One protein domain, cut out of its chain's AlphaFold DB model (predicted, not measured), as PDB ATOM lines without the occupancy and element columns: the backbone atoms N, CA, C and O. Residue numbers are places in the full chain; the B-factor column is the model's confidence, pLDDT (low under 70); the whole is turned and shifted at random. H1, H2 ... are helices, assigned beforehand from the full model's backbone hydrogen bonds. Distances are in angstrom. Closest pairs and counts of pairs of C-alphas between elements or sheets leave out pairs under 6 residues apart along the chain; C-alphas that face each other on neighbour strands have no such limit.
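AT A GLANCE: This is residues 2 to 47 of the 579 residues of the protein "Glycos_transf_1 domain-containing protein" of Absidia repens (UniProt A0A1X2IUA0). One helix, H2, makes a straight arm; residues 7 to 21, with no named element, run out from the one small helix H1 to the far end of this arm, and H2 then folds back. Residues 36 to 47 make a loop beyond the end of H2. The printed part has 46 residues with two named helices, H1 then H2, and no named strand; it is all helix by class, though under half of the residues, 19, are in named elements. It is loose, with a radius of gyration of the C-alphas of 12.1 A, and flat, spanning 33 by 25 by 13 A.

IN THESE COORDINATES: H1, residues 2 to 6, begins at C-alpha 2 (-61.803, -42.114, 43.443). H2, residues 22 to 35, is 20.4 A long and ends at C-alpha 35 (-43.837, -37.750, 53.875).

HOW THE PARTS SIT: H1 and H2 are apart, with no C-alpha of the one within 8 A of the other. Every O i to N i+4 pair is within hydrogen-bond range in H1; in H2, 9 of 10 are.

THE WHOLE: The C-alphas farthest apart, of Lys 20 and Tyr 41, are 34.7 A apart. The link from H1 to H2 is long, 15 residues. The printed part has no cut. Residues 42 to 43 have pLDDT under 70.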
ATOM      1  N   SER A   2     -61.167 -41.498  42.290       88.00
ATOM      2  CA  SER A   2     -61.803 -42.114  43.443       88.00
ATOM      3  C   SER A   2     -61.794 -43.643  43.454       88.00
ATOM      4  O   SER A   2     -61.722 -44.207  44.540       88.00
ATOM      5  N   ASP A   3     -61.756 -44.322  42.302       89.94
ATOM      6  CA  ASP A   3     -61.675 -45.793  42.235       89.94
ATOM      7  C   ASP A   3     -60.483 -46.364  43.025       89.94
ATOM      8  O   ASP A   3     -60.607 -47.391  43.689       89.94
ATOM      9  N   PHE A   4     -59.334 -45.667  43.046       92.38
ATOM     10  CA  PHE A   4     -58.185 -46.078  43.865       92.38
ATOM     11  C   PHE A   4     -58.547 -46.143  45.350       92.38
ATOM     12  O   PHE A   4     -58.190 -47.097  46.034       92.38
ATOM     13  N   TRP A   5     -59.287 -45.159  45.845       93.06
ATOM     14  CA  TRP A   5     -59.715 -45.105  47.235       93.06
ATOM     15  C   TRP A   5     -60.870 -46.071  47.522       93.06
ATOM     16  O   TRP A   5     -60.841 -46.825  48.501       93.06
ATOM     17  N   GLN A   6     -61.888 -46.077  46.666       89.06
ATOM     18  CA  GLN A   6     -63.108 -46.845  46.887       89.06
ATOM     19  C   GLN A   6     -62.880 -48.347  46.699       89.06
ATOM     20  O   GLN A   6     -63.260 -49.128  47.571       89.06
ATOM     21  N   GLU A   7     -62.208 -48.751  45.619       88.44
ATOM     22  CA  GLU A   7     -62.049 -50.161  45.247       88.44
ATOM     23  C   GLU A   7     -60.734 -50.766  45.741       88.44
ATOM     24  O   GLU A   7     -60.696 -51.945  46.104       88.44
ATOM     25  N   LEU A   8     -59.660 -49.967  45.756       90.44
ATOM     26  CA  LEU A   8     -58.306 -50.440  46.067       90.44
ATOM     27  C   LEU A   8     -57.795 -50.033  47.450       90.44
ATOM     28  O   LEU A   8     -56.701 -50.444  47.821       90.44
ATOM     29  N   ASP A   9     -58.556 -49.229  48.201       90.94
ATOM     30  CA  ASP A   9     -58.117 -48.646  49.480       90.94
ATOM     31  C   ASP A   9     -56.737 -47.956  49.397       90.94
ATOM     32  O   ASP A   9     -55.963 -47.886  50.349       90.94
ATOM     33  N   ALA A  10     -56.419 -47.436  48.214       90.56
ATOM     34  CA  ALA A  10     -55.209 -46.694  47.933       90.56
ATOM     35  C   ALA A  10     -55.496 -45.195  48.036       90.56
ATOM     36  O   ALA A  10     -56.518 -44.706  47.564       90.56
ATOM     37  N   ILE A  11     -54.569 -44.448  48.631       91.50
ATOM     38  CA  ILE A  11     -54.687 -42.998  48.790       91.50
ATOM     39  C   ILE A  11     -54.033 -42.327  47.574       91.50
ATOM     40  O   ILE A  11     -52.806 -42.386  47.445       91.50
ATOM     41  N   PRO A  12     -54.800 -41.710  46.660       92.06
ATOM     42  CA  PRO A  12     -54.234 -41.038  45.497       92.06
ATOM     43  C   PRO A  12     -53.619 -39.685  45.883       92.06
ATOM     44  O   PRO A  12     -54.252 -38.855  46.539       92.06
ATOM     45  N   PHE A  13     -52.386 -39.456  45.425       91.88
ATOM     46  CA  PHE A  13     -51.643 -38.209  45.618       91.88
ATOM     47  C   PHE A  13     -51.400 -37.503  44.281       91.88
ATOM     48  O   PHE A  13     -50.879 -38.106  43.341       91.88
ATOM     49  N   ILE A  14     -51.684 -36.203  44.219       90.50
ATOM     50  CA  ILE A  14     -51.369 -35.329  43.086       90.50
ATOM     51  C   ILE A  14     -50.159 -34.474  43.469       90.50
ATOM     52  O   ILE A  14     -50.258 -33.538  44.259       90.50
ATOM     53  N   ILE A  15     -48.983 -34.811  42.930       89.94
ATOM     54  CA  ILE A  15     -47.714 -34.179  43.320       89.94
ATOM     55  C   ILE A  15     -46.989 -33.624  42.100       89.94
ATOM     56  O   ILE A  15     -46.584 -34.357  41.198       89.94
ATOM     57  N   HIS A  16     -46.717 -32.320  42.129       88.75
ATOM     58  CA  HIS A  16     -45.858 -31.676  41.143       88.75
ATOM     59  C   HIS A  16     -44.378 -32.025  41.385       88.75
ATOM     60  O   HIS A  16     -43.831 -31.894  42.493       88.75
ATOM     61  N   THR A  17     -43.714 -32.494  40.329       91.00
ATOM     62  CA  THR A  17     -42.295 -32.868  40.327       91.00
ATOM     63  C   THR A  17     -41.609 -32.371  39.062       91.00
ATOM     64  O   THR A  17     -42.213 -32.320  37.993       91.00
ATOM     65  N   GLU A  18     -40.330 -32.031  39.186       90.19
ATOM     66  CA  GLU A  18     -39.483 -31.588  38.082       90.19
ATOM     67  C   GLU A  18     -38.255 -32.499  38.027       90.19
ATOM     68  O   GLU A  18     -37.491 -32.572  38.989       90.19
ATOM     69  N   ALA A  19     -38.097 -33.240  36.929       90.19
ATOM     70  CA  ALA A  19     -36.920 -34.066  36.654       90.19
ATOM     71  C   ALA A  19     -36.841 -34.420  35.160       90.19
ATOM     72  O   ALA A  19     -37.832 -34.270  34.430       90.19
ATOM     73  N   LYS A  20     -35.670 -34.893  34.705       91.50
ATOM     74  CA  LYS A  20     -35.388 -35.112  33.277       91.50
ATOM     75  C   LYS A  20     -36.175 -36.300  32.722       91.50
ATOM     76  O   LYS A  20     -36.754 -36.185  31.644       91.50
ATOM     77  N   SER A  21     -36.241 -37.409  33.458       95.62
ATOM     78  CA  SER A  21     -36.975 -38.614  33.046       95.62
ATOM     79  C   SER A  21     -38.310 -38.780  33.783       95.62
ATOM     80  O   SER A  21     -38.543 -38.185  34.837       95.62
ATOM     81  N   SER A  22     -39.209 -39.598  33.225       93.38
ATOM     82  CA  SER A  22     -40.449 -40.014  33.897       93.38
ATOM     83  C   SER A  22     -40.174 -40.761  35.199       93.38
ATOM     84  O   SER A  22     -40.860 -40.516  36.187       93.38
ATOM     85  N   ASP A  23     -39.151 -41.613  35.219       94.00
ATOM     86  CA  ASP A  23     -38.824 -42.459  36.368       94.00
ATOM     87  C   ASP A  23     -38.276 -41.630  37.531       94.00
ATOM     88  O   ASP A  23     -38.649 -41.843  38.684       94.00
ATOM     89  N   GLU A  24     -37.456 -40.615  37.237       94.19
ATOM     90  CA  GLU A  24     -36.995 -39.657  38.243       94.19
ATOM     91  C   GLU A  24     -38.168 -38.867  38.836       94.19
ATOM     92  O   GLU A  24     -38.236 -38.697  40.058       94.19
ATOM     93  N   ARG A  25     -39.119 -38.425  37.995       93.00
ATOM     94  CA  ARG A  25     -40.338 -37.730  38.442       93.00
ATOM     95  C   ARG A  25     -41.216 -38.632  39.308       93.00
ATOM     96  O   ARG A  25     -41.617 -38.216  40.392       93.00
ATOM     97  N   ALA A  26     -41.459 -39.872  38.884       91.50
ATOM     98  CA  ALA A  26     -42.240 -40.850  39.640       91.50
ATOM     99  C   ALA A  26     -41.582 -41.171  40.993       91.50
ATOM    100  O   ALA A  26     -42.229 -41.100  42.035       91.50
ATOM    101  N   SER A  27     -40.270 -41.422  41.005       92.00
ATOM    102  CA  SER A  27     -39.501 -41.665  42.228       92.00
ATOM    103  C   SER A  27     -39.539 -40.462  43.184       92.00
ATOM    104  O   SER A  27     -39.707 -40.624  44.396       92.00
ATOM    105  N   ALA A  28     -39.429 -39.237  42.657       92.44
ATOM    106  CA  ALA A  28     -39.569 -38.016  43.445       92.44
ATOM    107  C   ALA A  28     -40.988 -37.840  44.008       92.44
ATOM    108  O   ALA A  28     -41.131 -37.420  45.158       92.44
ATOM    109  N   ALA A  29     -42.021 -38.182  43.233       92.31
ATOM    110  CA  ALA A  29     -43.411 -38.122  43.673       92.31
ATOM    111  C   ALA A  29     -43.661 -39.102  44.825       92.31
ATOM    112  O   ALA A  29     -44.173 -38.689  45.859       92.31
ATOM    113  N   VAL A  30     -43.201 -40.354  44.708       90.69
ATOM    114  CA  VAL A  30     -43.324 -41.367  45.771       90.69
ATOM    115  C   VAL A  30     -42.630 -40.915  47.058       90.69
ATOM    116  O   VAL A  30     -43.235 -40.966  48.126       90.69
ATOM    117  N   ARG A  31     -41.393 -40.398  46.979       89.38
ATOM    118  CA  ARG A  31     -40.687 -39.889  48.173       89.38
ATOM    119  C   ARG A  31     -41.451 -38.766  48.871       89.38
ATOM    120  O   ARG A  31     -41.503 -38.751  50.095       89.38
ATOM    121  N   LYS A  32     -42.043 -37.842  48.106       90.31
ATOM    122  CA  LYS A  32     -42.880 -36.766  48.655       90.31
ATOM    123  C   LYS A  32     -44.176 -37.319  49.259       90.31
ATOM    124  O   LYS A  32     -44.519 -36.929  50.367       90.31
ATOM    125  N   ALA A  33     -44.846 -38.256  48.583       89.88
ATOM    126  CA  ALA A  33     -46.090 -38.872  49.051       89.88
ATOM    127  C   ALA A  33     -45.923 -39.539  50.424       89.88
ATOM    128  O   ALA A  33     -46.711 -39.301  51.335       89.88
ATOM    129  N   VAL A  34     -44.838 -40.299  50.608       87.75
ATOM    130  CA  VAL A  34     -44.530 -40.984  51.876       87.75
ATOM    131  C   VAL A  34     -44.379 -40.004  53.048       87.75
ATOM    132  O   VAL A  34     -44.714 -40.348  54.179       87.75
ATOM    133  N   MET A  35     -43.941 -38.761  52.811       87.38
ATOM    134  CA  MET A  35     -43.837 -37.750  53.875       87.38
ATOM    135  C   MET A  35     -45.200 -37.330  54.443       87.38
ATOM    136  O   MET A  35     -45.263 -36.856  55.579       87.38
ATOM    137  N   PHE A  36     -46.278 -37.513  53.677       88.25
ATOM    138  CA  PHE A  36     -47.646 -37.195  54.088       88.25
ATOM    139  C   PHE A  36     -48.336 -38.344  54.828       88.25
ATOM    140  O   PHE A  36     -49.403 -38.132  55.397       88.25
ATOM    141  N   LEU A  37     -47.738 -39.539  54.870       88.06
ATOM    142  CA  LEU A  37     -48.278 -40.705  55.572       88.06
ATOM    143  C   LEU A  37     -47.659 -40.865  56.964       88.06
ATOM    144  O   LEU A  37     -46.478 -40.576  57.198       88.06
ATOM    145  N   SER A  38     -48.474 -41.286  57.924       82.44
ATOM    146  CA  SER A  38     -48.068 -41.555  59.298       82.44
ATOM    147  C   SER A  38     -47.097 -42.735  59.335       82.44
ATOM    148  O   SER A  38     -47.366 -43.757  58.711       82.44
ATOM    149  N   PRO A  39     -45.989 -42.645  60.089       76.56
ATOM    150  CA  PRO A  39     -45.105 -43.788  60.291       76.56
ATOM    151  C   PRO A  39     -45.696 -44.818  61.269       76.56
ATOM    152  O   PRO A  39     -45.120 -45.886  61.446       76.56
ATOM    153  N   GLN A  40     -46.803 -44.495  61.948       74.50
ATOM    154  CA  GLN A  40     -47.443 -45.379  62.922       74.50
ATOM    155  C   GLN A  40     -48.233 -46.474  62.214       74.50
ATOM    156  O   GLN A  40     -49.014 -46.177  61.312       74.50
ATOM    157  N   TYR A  41     -48.064 -47.720  62.660       73.44
ATOM    158  CA  TYR A  41     -48.795 -48.883  62.152       73.44
ATOM    159  C   TYR A  41     -50.324 -48.659  62.189       73.44
ATOM    160  O   TYR A  41     -50.821 -48.162  63.205       73.44
ATOM    161  N   PRO A  42     -51.082 -48.998  61.121       69.81
ATOM    162  CA  PRO A  42     -50.682 -49.739  59.908       69.81
ATOM    163  C   PRO A  42     -49.845 -48.971  58.862       69.81
ATOM    164  O   PRO A  42     -49.447 -49.546  57.856       69.81
ATOM    165  N   GLY A  43     -49.511 -47.699  59.092       67.50
ATOM    166  CA  GLY A  43     -48.553 -46.932  58.280       67.50
ATOM    167  C   GLY A  43     -49.131 -46.310  57.007       67.50
ATOM    168  O   GLY A  43     -48.447 -45.558  56.318       67.50
ATOM    169  N   ASN A  44     -50.398 -46.586  56.695       73.56
ATOM    170  CA  ASN A  44     -51.102 -46.083  55.515       73.56
ATOM    171  C   ASN A  44     -52.101 -44.957  55.837       73.56
ATOM    172  O   ASN A  44     -53.015 -44.707  55.063       73.56
ATOM    173  N   LEU A  45     -51.937 -44.264  56.966       82.12
ATOM    174  CA  LEU A  45     -52.841 -43.191  57.386       82.12
ATOM    175  C   LEU A  45     -52.284 -41.822  56.975       82.12
ATOM    176  O   LEU A  45     -51.139 -41.528  57.330       82.12
ATOM    177  N   PRO A  46     -53.046 -40.950  56.291       85.25
ATOM    178  CA  PRO A  46     -52.645 -39.562  56.090       85.25
ATOM    179  C   PRO A  46     -52.350 -38.880  57.428       85.25
ATOM    180  O   PRO A  46     -53.122 -38.995  58.381       85.25
ATOM    181  N   ARG A  47     -51.231 -38.155  57.522       85.75
ATOM    182  CA  ARG A  47     -50.968 -37.319  58.699       85.75
ATOM    183  C   ARG A  47     -51.929 -36.142  58.699       85.75
ATOM    184  O   ARG A  47     -52.300 -35.613  57.658       85.75
TER     185      ARG A  47